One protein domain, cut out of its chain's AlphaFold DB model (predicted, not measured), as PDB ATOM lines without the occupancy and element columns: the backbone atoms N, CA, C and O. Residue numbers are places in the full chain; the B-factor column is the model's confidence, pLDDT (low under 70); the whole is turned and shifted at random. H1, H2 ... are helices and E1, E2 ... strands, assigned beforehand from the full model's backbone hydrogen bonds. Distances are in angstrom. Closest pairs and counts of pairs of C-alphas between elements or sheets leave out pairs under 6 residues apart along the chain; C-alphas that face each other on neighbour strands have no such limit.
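AT A GLANCE: This is residues 587 to 686 of the 686 residues of the protein "F-box domain-containing protein" of Peniophora sp. CONT (UniProt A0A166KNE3). A small twisted sheet of four strands has helices over one face and its other face bare: H2 crosses over E1 and E2, the long H4 packs on E4 and E3, and H3 packs behind H2 and H4, away from the sheet. The short H1 sits at one end of the domain, touching H3, and H4 runs to the other end. The 100 printed residues hold four named helices and four named strands in the order E1 H1 E2 H2 H3 E3 E4 H4; the sheet runs E1 E2 E3 E4 and is mixed. The class is mixed, helices and strands, in two layers, with H2 and H4 on one face of the sheet. The whole is compact and rounded, with a radius of gyration of the C-alphas of 12.5 A and spans of 39 by 29 by 24 A.

HOW THE PARTS SIT: E1, residues 587 to 592, and E2, residues 613 to 616, are parallel, with N 615 and O 588 2.8 A apart, within hydrogen-bond range. E3, residues 655 to 658, is parallel to E2, with N 616 and O 657 2.8 A apart. E4, residues 664 to 666, is antiparallel to E3 in a hairpin, with N 665 and O 656 2.8 A apart. H2, residues 624 to 632, is on the sheet at a height of 9.6 A, over E2 and only just over E1, with 3 of its C-alphas falling there; it runs across the strands, at 68 degrees to E2 on the local plane. H4, residues 670 to 685, is also on the sheet; its closest C-alphas to E4 are those of Leu 673 and Arg 666, 5.6 A. H3, residues 639 to 649, is the hub and is not on the sheet. It touches H2 at a steep tilt of 61 degrees, the same way, closest at the C-alphas of Val 642 and Cys 632, 5.9 A. Residues 670 to 674 of H4 alone touch H3, at a steep tilt of 45 degrees, opposite ways; the closest C-alphas are those of Glu 671 and Ser 643, 5.7 A. H1, residues 603 to 608, only just touches H3, with 3 pairs of C-alphas within 8 A, the closest those of Met 605 and Met 649, 6.0 A, about perpendicular at 78 degrees. E1, H1, E2 and E2, H2 H3, E3 are strand-helix-strand units, two parallel neighbour strands with helices between, both with right-handed crossovers. Every O i to N i+4 pair is within hydrogen-bond range in H2, H3 and H4; H1 has 0 of 2, but 3 of 3 O i to N i+3 pairs.

IN THESE COORDINATES: E1 begins at C-alpha 587 (-24.191, 37.853, -2.636) and is 16.3 A long; H2 is 12.8 A, H3 15.0 A and H4 23.4 A long. H4 ends at C-alpha 685 (-8.353, 15.413, -11.920).

THE WHOLE: The C-alphas of Lys 603 and Asp 686, the two farthest apart, are 40.1 A apart. The printed part has no cut, and no link is long. Confidence is under 70 at residues 593 to 597, 618 to 621, 661 and 685 to 686.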
ATOM      1  N   SER A 587     -24.846  39.102  -3.037       96.19
ATOM      2  CA  SER A 587     -24.191  37.853  -2.636       96.19
ATOM      3  C   SER A 587     -25.254  36.818  -2.266       96.19
ATOM      4  O   SER A 587     -26.117  37.084  -1.425       96.19
ATOM      5  N   PHE A 588     -25.221  35.650  -2.905       94.56
ATOM      6  CA  PHE A 588     -26.114  34.537  -2.590       94.56
ATOM      7  C   PHE A 588     -25.300  33.309  -2.198       94.56
ATOM      8  O   PHE A 588     -24.524  32.782  -2.992       94.56
ATOM      9  N   GLU A 589     -25.490  32.861  -0.964       92.00
ATOM     10  CA  GLU A 589     -24.837  31.692  -0.402       92.00
ATOM     11  C   GLU A 589     -25.840  30.562  -0.203       92.00
ATOM     12  O   GLU A 589     -26.861  30.741   0.461       92.00
ATOM     13  N   MET A 590     -25.551  29.385  -0.755       86.06
ATOM     14  CA  MET A 590     -26.447  28.237  -0.655       86.06
ATOM     15  C   MET A 590     -25.713  26.990  -0.175       86.06
ATOM     16  O   MET A 590     -24.685  26.581  -0.719       86.06
ATOM     17  N   ARG A 591     -26.317  26.333   0.814       79.94
ATOM     18  CA  ARG A 591     -25.976  24.982   1.246       79.94
ATOM     19  C   ARG A 591     -27.253  24.160   1.339       79.94
ATOM     20  O   ARG A 591     -27.972  24.269   2.327       79.94
ATOM     21  N   SER A 592     -27.530  23.340   0.330       72.44
ATOM     22  CA  SER A 592     -28.684  22.432   0.337       72.44
ATOM     23  C   SER A 592     -28.238  20.987   0.176       72.44
ATOM     24  O   SER A 592     -27.451  20.682  -0.713       72.44
ATOM     25  N   VAL A 593     -28.740  20.099   1.036       64.25
ATOM     26  CA  VAL A 593     -28.398  18.661   1.043       64.25
ATOM     27  C   VAL A 593     -29.335  17.834   0.137       64.25
ATOM     28  O   VAL A 593     -29.191  16.614   0.052       64.25
ATOM     29  N   PHE A 594     -30.313  18.446  -0.540       56.50
ATOM     30  CA  PHE A 594     -31.407  17.709  -1.188       56.50
ATOM     31  C   PHE A 594     -31.443  17.791  -2.715       56.50
ATOM     32  O   PHE A 594     -31.044  18.785  -3.314       56.50
ATOM     33  N   LYS A 595     -31.963  16.712  -3.316       55.41
ATOM     34  CA  LYS A 595     -32.403  16.622  -4.718       55.41
ATOM     35  C   LYS A 595     -33.827  17.207  -4.839       55.41
ATOM     36  O   LYS A 595     -34.554  17.130  -3.853       55.41
ATOM     37  N   GLY A 596     -34.214  17.754  -5.996       55.91
ATOM     38  CA  GLY A 596     -35.608  18.155  -6.272       55.91
ATOM     39  C   GLY A 596     -35.954  19.625  -5.998       55.91
ATOM     40  O   GLY A 596     -37.053  19.917  -5.535       55.91
ATOM     41  N   ASN A 597     -35.021  20.558  -6.205       63.31
ATOM     42  CA  ASN A 597     -35.215  21.982  -5.916       63.31
ATOM     43  C   ASN A 597     -34.548  22.882  -6.966       63.31
ATOM     44  O   ASN A 597     -33.878  23.855  -6.602       63.31
ATOM     45  N   SER A 598     -34.742  22.591  -8.257       79.12
ATOM     46  CA  SER A 598     -34.352  23.539  -9.303       79.12
ATOM     47  C   SER A 598     -34.901  24.938  -9.001       79.12
ATOM     48  O   SER A 598     -36.065  25.118  -8.623       79.12
ATOM     49  N   LEU A 599     -34.045  25.946  -9.156       84.12
ATOM     50  CA  LEU A 599     -34.382  27.350  -8.945       84.12
ATOM     51  C   LEU A 599     -34.928  28.009 -10.216       84.12
ATOM     52  O   LEU A 599     -35.545  29.069 -10.115       84.12
ATOM     53  N   ALA A 600     -34.761  27.373 -11.380       81.56
ATOM     54  CA  ALA A 600     -35.058  27.953 -12.691       81.56
ATOM     55  C   ALA A 600     -36.496  28.480 -12.803       81.56
ATOM     56  O   ALA A 600     -36.720  29.602 -13.259       81.56
ATOM     57  N   ASP A 601     -37.462  27.714 -12.293       80.31
ATOM     58  CA  ASP A 601     -38.887  28.044 -12.388       80.31
ATOM     59  C   ASP A 601     -39.422  28.828 -11.180       80.31
ATOM     60  O   ASP A 601     -40.617  29.142 -11.090       80.31
ATOM     61  N   LYS A 602     -38.567  29.154 -10.204       85.31
ATOM     62  CA  LYS A 602     -39.015  29.807  -8.971       85.31
ATOM     63  C   LYS A 602     -39.160  31.307  -9.196       85.31
ATOM     64  O   LYS A 602     -38.195  32.027  -9.442       85.31
ATOM     65  N   LYS A 603     -40.387  31.816  -9.028       83.75
ATOM     66  CA  LYS A 603     -40.716  33.247  -9.193       83.75
ATOM     67  C   LYS A 603     -39.807  34.167  -8.376       83.75
ATOM     68  O   LYS A 603     -39.467  35.248  -8.854       83.75
ATOM     69  N   VAL A 604     -39.384  33.721  -7.188       84.75
ATOM     70  CA  VAL A 604     -38.530  34.502  -6.288       84.75
ATOM     71  C   VAL A 604     -37.175  34.867  -6.907       84.75
ATOM     72  O   VAL A 604     -36.626  35.918  -6.585       84.75
ATOM     73  N   MET A 605     -36.673  34.075  -7.865       87.50
ATOM     74  CA  MET A 605     -35.394  34.335  -8.541       87.50
ATOM     75  C   MET A 605     -35.392  35.646  -9.323       87.50
ATOM     76  O   MET A 605     -34.352  36.281  -9.468       87.50
ATOM     77  N   ARG A 606     -36.566  36.130  -9.754       85.50
ATOM     78  CA  ARG A 606     -36.694  37.444 -10.404       85.50
ATOM     79  C   ARG A 606     -36.217  38.588  -9.507       85.50
ATOM     80  O   ARG A 606     -35.788  39.613 -10.026       85.50
ATOM     81  N   HIS A 607     -36.266  38.406  -8.188       86.88
ATOM     82  CA  HIS A 607     -35.817  39.392  -7.206       86.88
ATOM     83  C   HIS A 607     -34.323  39.288  -6.879       86.88
ATOM     84  O   HIS A 607     -33.787  40.189  -6.247       86.88
ATOM     85  N   LEU A 608     -33.644  38.233  -7.342       90.50
ATOM     86  CA  LEU A 608     -32.221  37.976  -7.107       90.50
ATOM     87  C   LEU A 608     -31.354  38.262  -8.346       90.50
ATOM     88  O   LEU A 608     -30.197  37.860  -8.412       90.50
ATOM     89  N   ARG A 609     -31.880  39.001  -9.330       90.44
ATOM     90  CA  ARG A 609     -31.142  39.362 -10.556       90.44
ATOM     91  C   ARG A 609     -29.902  40.229 -10.311       90.44
ATOM     92  O   ARG A 609     -29.024  40.268 -11.169       90.44
ATOM     93  N   GLY A 610     -29.842  40.916  -9.167       91.56
ATOM     94  CA  GLY A 610     -28.702  41.727  -8.731       91.56
ATOM     95  C   GLY A 610     -27.532  40.925  -8.154       91.56
ATOM     96  O   GLY A 610     -26.490  41.509  -7.860       91.56
ATOM     97  N   VAL A 611     -27.671  39.603  -8.002       95.88
ATOM     98  CA  VAL A 611     -26.599  38.744  -7.491       95.88
ATOM     99  C   VAL A 611     -25.415  38.774  -8.457       95.88
ATOM    100  O   VAL A 611     -25.551  38.480  -9.643       95.88
ATOM    101  N   VAL A 612     -24.240  39.114  -7.927       96.19
ATOM    102  CA  VAL A 612     -22.953  39.122  -8.641       96.19
ATOM    103  C   VAL A 612     -22.010  38.024  -8.147       96.19
ATOM    104  O   VAL A 612     -21.109  37.606  -8.878       96.19
ATOM    105  N   THR A 613     -22.236  37.539  -6.923       95.81
ATOM    106  CA  THR A 613     -21.426  36.510  -6.264       95.81
ATOM    107  C   THR A 613     -22.297  35.350  -5.811       95.81
ATOM    108  O   THR A 613     -23.253  35.547  -5.061       95.81
ATOM    109  N   LEU A 614     -21.928  34.139  -6.219       93.75
ATOM    110  CA  LEU A 614     -22.484  32.896  -5.692       93.75
ATOM    111  C   LEU A 614     -21.476  32.250  -4.752       93.75
ATOM    112  O   LEU A 614     -20.306  32.109  -5.094       93.75
ATOM    113  N   ARG A 615     -21.924  31.844  -3.572       91.06
ATOM    114  CA  ARG A 615     -21.103  31.159  -2.576       91.06
ATOM    115  C   ARG A 615     -21.687  29.766  -2.376       91.06
ATOM    116  O   ARG A 615     -22.835  29.619  -1.956       91.06
ATOM    117  N   VAL A 616     -20.930  28.742  -2.737       86.06
ATOM    118  CA  VAL A 616     -21.366  27.344  -2.679       86.06
ATOM    119  C   VAL A 616     -20.573  26.605  -1.617       86.06
ATOM    120  O   VAL A 616     -19.365  26.785  -1.478       86.06
ATOM    121  N   TRP A 617     -21.263  25.780  -0.840       80.31
ATOM    122  CA  TRP A 617     -20.614  24.911   0.135       80.31
ATOM    123  C   TRP A 617     -20.273  23.570  -0.498       80.31
ATOM    124  O   TRP A 617     -21.170  22.962  -1.090       80.31
ATOM    125  N   PRO A 618     -19.054  23.049  -0.297       66.25
ATOM    126  CA  PRO A 618     -18.732  21.717  -0.759       66.25
ATOM    127  C   PRO A 618     -19.613  20.708  -0.023       66.25
ATOM    128  O   PRO A 618     -19.826  20.777   1.197       66.25
ATOM    129  N   MET A 619     -20.165  19.775  -0.788       68.12
ATOM    130  CA  MET A 619     -20.878  18.621  -0.265       68.12
ATOM    131  C   MET A 619     -19.975  17.401  -0.393       68.12
ATOM    132  O   MET A 619     -19.257  17.270  -1.376       68.12
ATOM    133  N   SER A 620     -20.044  16.480   0.573       61.16
ATOM    134  CA  SER A 620     -19.222  15.258   0.558       61.16
ATOM    135  C   SER A 620     -19.380  14.438  -0.727       61.16
ATOM    136  O   SER A 620     -18.450  13.741  -1.115       61.16
ATOM    137  N   ASP A 621     -20.537  14.559  -1.388       65.56
ATOM    138  CA  ASP A 621     -20.932  13.734  -2.532       65.56
ATOM    139  C   ASP A 621     -21.259  14.581  -3.781       65.56
ATOM    140  O   ASP A 621     -21.904  14.091  -4.712       65.56
ATOM    141  N   ALA A 622     -20.920  15.876  -3.792       72.88
ATOM    142  CA  ALA A 622     -21.171  16.748  -4.938       72.88
ATOM    143  C   ALA A 622     -20.126  17.864  -5.037       72.88
ATOM    144  O   ALA A 622     -19.967  18.670  -4.119       72.88
ATOM    145  N   ASP A 623     -19.468  17.914  -6.192       78.75
ATOM    146  CA  ASP A 623     -18.573  18.995  -6.581       78.75
ATOM    147  C   ASP A 623     -19.350  20.282  -6.916       78.75
ATOM    148  O   ASP A 623     -20.580  20.301  -7.061       78.75
ATOM    149  N   MET A 624     -18.616  21.383  -7.077       82.12
ATOM    150  CA  MET A 624     -19.186  22.678  -7.457       82.12
ATOM    151  C   MET A 624     -20.028  22.598  -8.743       82.12
ATOM    152  O   MET A 624     -21.088  23.219  -8.820       82.12
ATOM    153  N   LYS A 625     -19.607  21.802  -9.736       86.12
ATOM    154  CA  LYS A 625     -20.356  21.599 -10.987       86.12
ATOM    155  C   LYS A 625     -21.723  20.975 -10.729       86.12
ATOM    156  O   LYS A 625     -22.722  21.467 -11.247       86.12
ATOM    157  N   THR A 626     -21.777  19.927  -9.914       84.19
ATOM    158  CA  THR A 626     -23.013  19.233  -9.543       84.19
ATOM    159  C   THR A 626     -23.944  20.154  -8.766       84.19
ATOM    160  O   THR A 626     -25.151  20.132  -9.000       84.19
ATOM    161  N   ILE A 627     -23.408  20.994  -7.876       83.75
ATOM    162  CA  ILE A 627     -24.202  21.984  -7.133       83.75
ATOM    163  C   ILE A 627     -24.848  22.987  -8.094       83.75
ATOM    164  O   ILE A 627     -26.061  23.176  -8.043       83.75
ATOM    165  N   ILE A 628     -24.064  23.583  -8.999       88.06
ATOM    166  CA  ILE A 628     -24.560  24.550  -9.993       88.06
ATOM    167  C   ILE A 628     -25.604  23.907 -10.909       88.06
ATOM    168  O   ILE A 628     -26.650  24.495 -11.176       88.06
ATOM    169  N   TRP A 629     -25.343  22.687 -11.372       88.44
ATOM    170  CA  TRP A 629     -26.278  21.951 -12.215       88.44
ATOM    171  C   TRP A 629     -27.612  21.696 -11.489       88.44
ATOM    172  O   TRP A 629     -28.661  22.033 -12.037       88.44
ATOM    173  N   ARG A 630     -27.583  21.247 -10.221       85.44
ATOM    174  CA  ARG A 630     -28.795  21.041  -9.396       85.44
ATOM    175  C   ARG A 630     -29.571  22.324  -9.115       85.44
ATOM    176  O   ARG A 630     -30.775  22.275  -8.899       85.44
ATOM    177  N   MET A 631     -28.906  23.480  -9.104       86.62
ATOM    178  CA  MET A 631     -29.600  24.769  -9.007       86.62
ATOM    179  C   MET A 631     -30.423  25.076 -10.263       86.62
ATOM    180  O   MET A 631     -31.404  25.807 -10.172       86.62
ATOM    181  N   CYS A 632     -30.030  24.548 -11.423       89.12
ATOM    182  CA  CYS A 632     -30.661  24.844 -12.710       89.12
ATOM    183  C   CYS A 632     -31.730  23.832 -13.113       89.12
ATOM    184  O   CYS A 632     -32.670  24.190 -13.817       89.12
ATOM    185  N   SER A 633     -31.571  22.569 -12.728       86.69
ATOM    186  CA  SER A 633     -32.462  21.493 -13.149       86.69
ATOM    187  C   SER A 633     -32.444  20.348 -12.152       86.69
ATOM    188  O   SER A 633     -31.416  20.057 -11.541       86.69
ATOM    189  N   ASP A 634     -33.591  19.687 -12.032       81.81
ATOM    190  CA  ASP A 634     -33.705  18.421 -11.315       81.81
ATOM    191  C   ASP A 634     -33.353  17.222 -12.222       81.81
ATOM    192  O   ASP A 634     -32.899  16.192 -11.721       81.81
ATOM    193  N   ASP A 635     -33.467  17.393 -13.547       84.56
ATOM    194  CA  ASP A 635     -33.161  16.396 -14.583       84.56
ATOM    195  C   ASP A 635     -31.808  16.633 -15.262       84.56
ATOM    196  O   ASP A 635     -31.351  17.779 -15.373       84.56
ATOM    197  N   GLU A 636     -31.171  15.557 -15.756       82.56
ATOM    198  CA  GLU A 636     -29.879  15.580 -16.478       82.56
ATOM    199  C   GLU A 636     -29.963  16.378 -17.775       82.56
ATOM    200  O   GLU A 636     -30.278  15.868 -18.844       82.56
ATOM    201  N   ILE A 637     -29.645  17.669 -17.656       88.44
ATOM    202  CA  ILE A 637     -29.538  18.594 -18.784       88.44
ATOM    203  C   ILE A 637     -28.084  18.826 -19.229       88.44
ATOM    204  O   ILE A 637     -27.167  18.822 -18.399       88.44
ATOM    205  N   PRO A 638     -27.853  19.107 -20.529       91.12
ATOM    206  CA  PRO A 638     -26.540  19.497 -21.034       91.12
ATOM    207  C   PRO A 638     -26.001  20.770 -20.368       91.12
ATOM    208  O   PRO A 638     -26.749  21.701 -20.068       91.12
ATOM    209  N   TRP A 639     -24.676  20.873 -20.225       89.19
ATOM    210  CA  TRP A 639     -24.031  22.041 -19.604       89.19
ATOM    211  C   TRP A 639     -24.275  23.361 -20.358       89.19
ATOM    212  O   TRP A 639     -24.329  24.428 -19.751       89.19
ATOM    213  N   SER A 640     -24.489  23.304 -21.675       88.38
ATOM    214  CA  SER A 640     -24.908  24.469 -22.466       88.38
ATOM    215  C   SER A 640     -26.270  25.016 -22.021       88.38
ATOM    216  O   SER A 640     -26.467  26.229 -21.985       88.38
ATOM    217  N   VAL A 641     -27.191  24.134 -21.613       92.00
ATOM    218  CA  VAL A 641     -28.496  24.510 -21.053       92.00
ATOM    219  C   VAL A 641     -28.328  25.070 -19.641       92.00
ATOM    220  O   VAL A 641     -28.911  26.106 -19.344       92.00
ATOM    221  N   VAL A 642     -27.469  24.467 -18.806       91.25
ATOM    222  CA  VAL A 642     -27.117  25.003 -17.471       91.25
ATOM    223  C   VAL A 642     -26.620  26.443 -17.574       91.25
ATOM    224  O   VAL A 642     -27.073  27.302 -16.826       91.25
ATOM    225  N   SER A 643     -25.727  26.725 -18.528       91.94
ATOM    226  CA  SER A 643     -25.187  28.073 -18.739       91.94
ATOM    227  C   SER A 643     -26.274  29.096 -19.056       91.94
ATOM    228  O   SER A 643     -26.321  30.167 -18.448       91.94
ATOM    229  N   LYS A 644     -27.207  28.731 -19.942       92.56
ATOM    230  CA  LYS A 644     -28.354  29.574 -20.284       92.56
ATOM    231  C   LYS A 644     -29.267  29.811 -19.078       92.56
ATOM    232  O   LYS A 644     -29.592  30.954 -18.777       92.56
ATOM    233  N   VAL A 645     -29.620  28.752 -18.350       92.88
ATOM    234  CA  VAL A 645     -30.490  28.838 -17.167       92.88
ATOM    235  C   VAL A 645     -29.842  29.676 -16.059       92.88
ATOM    236  O   VAL A 645     -30.502  30.527 -15.467       92.88
ATOM    237  N   MET A 646     -28.535  29.523 -15.816       92.19
ATOM    238  CA  MET A 646     -27.797  30.381 -14.882       92.19
ATOM    239  C   MET A 646     -27.804  31.846 -15.313       92.19
ATOM    240  O   MET A 646     -27.971  32.718 -14.461       92.19
ATOM    241  N   ALA A 647     -27.637  32.130 -16.607       92.69
ATOM    242  CA  ALA A 647     -27.666  33.496 -17.124       92.69
ATOM    243  C   ALA A 647     -29.053  34.141 -16.973       92.69
ATOM    244  O   ALA A 647     -29.145  35.333 -16.683       92.69
ATOM    245  N   ASP A 648     -30.118  33.347 -17.096       91.38
ATOM    246  CA  ASP A 648     -31.495  33.801 -16.902       91.38
ATOM    247  C   ASP A 648     -31.826  34.049 -15.415       91.38
ATOM    248  O   ASP A 648     -32.482  35.044 -15.079       91.38
ATOM    249  N   MET A 649     -31.356  33.175 -14.514       90.81
ATOM    250  CA  MET A 649     -31.554  33.311 -13.062       90.81
ATOM    251  C   MET A 649     -30.707  34.437 -12.461       90.81
ATOM    252  O   MET A 649     -31.203  35.229 -11.658       90.81
ATOM    253  N   PHE A 650     -29.434  34.516 -12.852       93.12
ATOM    254  CA  PHE A 650     -28.430  35.399 -12.267       93.12
ATOM    255  C   PHE A 650     -27.589  36.111 -13.345       93.12
ATOM    256  O   PHE A 650     -26.385  35.872 -13.469       93.12
ATOM    257  N   PRO A 651     -28.179  37.043 -14.113       93.00
ATOM    258  CA  PRO A 651     -27.485  37.709 -15.221       93.00
ATOM    259  C   PRO A 651     -26.241  38.501 -14.776       93.00
ATOM    260  O   PRO A 651     -25.300  38.698 -15.554       93.00
ATOM    261  N   GLY A 652     -26.221  38.955 -13.519       92.25
ATOM    262  CA  GLY A 652     -25.125  39.709 -12.914       92.25
ATOM    263  C   GLY A 652     -23.969  38.864 -12.377       92.25
ATOM    264  O   GLY A 652     -22.939  39.435 -12.030       92.25
ATOM    265  N   VAL A 653     -24.081  37.533 -12.319       95.00
ATOM    266  CA  VAL A 653     -23.060  36.691 -11.679       95.00
ATOM    267  C   VAL A 653     -21.738  36.733 -12.442       95.00
ATOM    268  O   VAL A 653     -21.687  36.504 -13.651       95.00
ATOM    269  N   ARG A 654     -20.661  37.048 -11.719       95.19
ATOM    270  CA  ARG A 654     -19.278  37.121 -12.227       95.19
ATOM    271  C   ARG A 654     -18.281  36.363 -11.355       95.19
ATOM    272  O   ARG A 654     -17.123  36.207 -11.740       95.19
ATOM    273  N   MET A 655     -18.719  35.890 -10.189       95.75
ATOM    274  CA  MET A 655     -17.873  35.189  -9.233       95.75
ATOM    275  C   MET A 655     -18.618  34.017  -8.596       95.75
ATOM    276  O   MET A 655     -19.754  34.175  -8.144       95.75
ATOM    277  N   ILE A 656     -17.958  32.860  -8.532       93.44
ATOM    278  CA  ILE A 656     -18.369  31.719  -7.708       93.44
ATOM    279  C   ILE A 656     -17.262  31.451  -6.691       93.44
ATOM    280  O   ILE A 656     -16.086  31.378  -7.046       93.44
ATOM    281  N   VAL A 657     -17.644  31.328  -5.425       90.38
ATOM    282  CA  VAL A 657     -16.752  31.037  -4.306       90.38
ATOM    283  C   VAL A 657     -17.119  29.676  -3.734       90.38
ATOM    284  O   VAL A 657     -18.255  29.478  -3.306       90.38
ATOM    285  N   ASP A 658     -16.155  28.765  -3.684       85.31
ATOM    286  CA  ASP A 658     -16.235  27.573  -2.847       85.31
ATOM    287  C   ASP A 658     -15.889  27.966  -1.406       85.31
ATOM    288  O   ASP A 658     -14.771  28.394  -1.108       85.31
ATOM    289  N   VAL A 659     -16.864  27.867  -0.504       79.56
ATOM    290  CA  VAL A 659     -16.714  28.312   0.889       79.56
ATOM    291  C   VAL A 659     -15.802  27.382   1.697       79.56
ATOM    292  O   VAL A 659     -15.149  27.848   2.632       79.56
ATOM    293  N   GLY A 660     -15.733  26.090   1.362       70.81
ATOM    294  CA  GLY A 660     -14.927  25.129   2.117       70.81
ATOM    295  C   GLY A 660     -13.468  25.128   1.679       70.81
ATOM    296  O   GLY A 660     -12.586  25.300   2.522       70.81
ATOM    297  N   ASP A 661     -13.224  25.038   0.372       69.44
ATOM    298  CA  ASP A 661     -11.864  25.001  -0.182       69.44
ATOM    299  C   ASP A 661     -11.280  26.402  -0.417       69.44
ATOM    300  O   ASP A 661     -10.125  26.555  -0.817       69.44
ATOM    301  N   LYS A 662     -12.075  27.450  -0.145       72.62
ATOM    302  CA  LYS A 662     -11.741  28.866  -0.369       72.62
ATOM    303  C   LYS A 662     -11.342  29.159  -1.818       72.62
ATOM    304  O   LYS A 662     -10.607  30.114  -2.079       72.62
ATOM    305  N   MET A 663     -11.823  28.351  -2.761       83.44
ATOM    306  CA  MET A 663     -11.573  28.563  -4.181       83.44
ATOM    307  C   MET A 663     -12.464  29.676  -4.711       83.44
ATOM    308  O   MET A 663     -13.626  29.800  -4.335       83.44
ATOM    309  N   VAL A 664     -11.914  30.497  -5.601       90.25
ATOM    310  CA  VAL A 664     -12.632  31.616  -6.206       90.25
ATOM    311  C   VAL A 664     -12.479  31.527  -7.713       90.25
ATOM    312  O   VAL A 664     -11.376  31.664  -8.240       90.25
ATOM    313  N   VAL A 665     -13.596  31.340  -8.406       92.56
ATOM    314  CA  VAL A 665     -13.666  31.342  -9.867       92.56
ATOM    315  C   VAL A 665     -14.310  32.644 -10.319       92.56
ATOM    316  O   VAL A 665     -15.324  33.076  -9.770       92.56
ATOM    317  N   ARG A 666     -13.712  33.288 -11.322       95.31
ATOM    318  CA  ARG A 666     -14.191  34.548 -11.900       95.31
ATOM    319  C   ARG A 666     -14.401  34.403 -13.402       95.31
ATOM    320  O   ARG A 666     -13.735  33.592 -14.047       95.31
ATOM    321  N   GLY A 667     -15.304  35.204 -13.952       93.44
ATOM    322  CA  GLY A 667     -15.513  35.317 -15.392       93.44
ATOM    323  C   GLY A 667     -16.225  36.615 -15.757       93.44
ATOM    324  O   GLY A 667     -16.987  37.149 -14.955       93.44
ATOM    325  N   ASP A 668     -15.982  37.104 -16.973       91.94
ATOM    326  CA  ASP A 668     -16.540  38.372 -17.475       91.94
ATOM    327  C   ASP A 668     -18.018  38.252 -17.892       91.94
ATOM    328  O   ASP A 668     -18.745  39.244 -17.981       91.94
ATOM    329  N   SER A 669     -18.481  37.018 -18.097       93.06
ATOM    330  CA  SER A 669     -19.867  36.634 -18.357       93.06
ATOM    331  C   SER A 669     -20.210  35.353 -17.591       93.06
ATOM    332  O   SER A 669     -19.313  34.643 -17.129       93.06
ATOM    333  N   VAL A 670     -21.502  35.029 -17.476       92.94
ATOM    334  CA  VAL A 670     -21.949  33.765 -16.863       92.94
ATOM    335  C   VAL A 670     -21.386  32.562 -17.624       92.94
ATOM    336  O   VAL A 670     -20.879  31.628 -17.011       92.94
ATOM    337  N   GLU A 671     -21.383  32.614 -18.957       92.62
ATOM    338  CA  GLU A 671     -20.815  31.556 -19.792       92.62
ATOM    339  C   GLU A 671     -19.309  31.384 -19.547       92.62
ATOM    340  O   GLU A 671     -18.861  30.279 -19.243       92.62
ATOM    341  N   GLY A 672     -18.539  32.480 -19.579       92.69
ATOM    342  CA  GLY A 672     -17.095  32.442 -19.329       92.69
ATOM    343  C   GLY A 672     -16.751  31.962 -17.916       92.69
ATOM    344  O   GLY A 672     -15.808  31.191 -17.730       92.69
ATOM    345  N   LEU A 673     -17.549  32.355 -16.920       94.88
ATOM    346  CA  LEU A 673     -17.423  31.882 -15.543       94.88
ATOM    347  C   LEU A 673     -17.615  30.362 -15.448       94.88
ATOM    348  O   LEU A 673     -16.803  29.679 -14.825       94.88
ATOM    349  N   LEU A 674     -18.650  29.817 -16.090       93.06
ATOM    350  CA  LEU A 674     -18.928  28.379 -16.070       93.06
ATOM    351  C   LEU A 674     -17.923  27.567 -16.896       93.06
ATOM    352  O   LEU A 674     -17.613  26.433 -16.529       93.06
ATOM    353  N   THR A 675     -17.358  28.130 -17.967       92.56
ATOM    354  CA  THR A 675     -16.203  27.531 -18.658       92.56
ATOM    355  C   THR A 675     -14.992  27.443 -17.731       92.56
ATOM    356  O   THR A 675     -14.325  26.408 -17.691       92.56
ATOM    357  N   ASN A 676     -14.718  28.491 -16.951       92.56
ATOM    358  CA  ASN A 676     -13.613  28.493 -15.990       92.56
ATOM    359  C   ASN A 676     -13.833  27.488 -14.849       92.56
ATOM    360  O   ASN A 676     -12.875  26.835 -14.443       92.56
ATOM    361  N   VAL A 677     -15.079  27.289 -14.397       89.69
ATOM    362  CA  VAL A 677     -15.430  26.212 -13.450       89.69
ATOM    363  C   VAL A 677     -15.049  24.839 -14.015       89.69
ATOM    364  O   VAL A 677     -14.405  24.056 -13.321       89.69
ATOM    365  N   LEU A 678     -15.392  24.545 -15.275       88.88
ATOM    366  CA  LEU A 678     -15.046  23.261 -15.899       88.88
ATOM    367  C   LEU A 678     -13.534  23.061 -16.040       88.88
ATOM    368  O   LEU A 678     -13.040  21.987 -15.712       88.88
ATOM    369  N   ARG A 679     -12.804  24.091 -16.489       88.81
ATOM    370  CA  ARG A 679     -11.336  24.036 -16.609       88.81
ATOM    371  C   ARG A 679     -10.669  23.776 -15.263       88.81
ATOM    372  O   ARG A 679      -9.729  22.995 -15.188       88.81
ATOM    373  N   MET A 680     -11.164  24.421 -14.209       86.31
ATOM    374  CA  MET A 680     -10.641  24.247 -12.857       86.31
ATOM    375  C   MET A 680     -10.842  22.813 -12.357       86.31
ATOM    376  O   MET A 680      -9.910  22.231 -11.817       86.31
ATOM    377  N   LEU A 681     -12.027  22.233 -12.565       81.81
ATOM    378  CA  LEU A 681     -12.311  20.855 -12.151       81.81
ATOM    379  C   LEU A 681     -11.503  19.829 -12.956       81.81
ATOM    380  O   LEU A 681     -11.059  18.838 -12.390       81.81
ATOM    381  N   GLN A 682     -11.262  20.076 -14.248       83.19
ATOM    382  CA  GLN A 682     -10.373  19.239 -15.063       83.19
ATOM    383  C   GLN A 682      -8.940  19.245 -14.515       83.19
ATOM    384  O   GLN A 682      -8.372  18.184 -14.296       83.19
ATOM    385  N   ALA A 683      -8.411  20.425 -14.184       79.62
ATOM    386  CA  ALA A 683      -7.070  20.574 -13.616       79.62
ATOM    387  C   ALA A 683      -6.898  19.972 -12.205       79.62
ATOM    388  O   ALA A 683      -5.779  19.912 -11.716       79.62
ATOM    389  N   GLN A 684      -7.984  19.585 -11.524       73.50
ATOM    390  CA  GLN A 684      -7.930  18.861 -10.246       73.50
ATOM    391  C   GLN A 684      -7.934  17.335 -10.421       73.50
ATOM    392  O   GLN A 684      -7.634  16.618  -9.466       73.50
ATOM    393  N   CYS A 685      -8.336  16.840 -11.595       64.56
ATOM    394  CA  CYS A 685      -8.353  15.413 -11.920       64.56
ATOM    395  C   CYS A 685      -7.049  14.931 -12.572       64.56
ATOM    396  O   CYS A 685      -6.755  13.739 -12.473       64.56
ATOM    397  N   ASP A 686      -6.319  15.840 -13.222       49.16
ATOM    398  CA  ASP A 686      -4.962  15.637 -13.753       49.16
ATOM    399  C   ASP A 686      -3.904  15.828 -12.652       49.16
ATOM    400  O   ASP A 686      -2.902  15.070 -12.658       49.16
TER     401      ASP A 686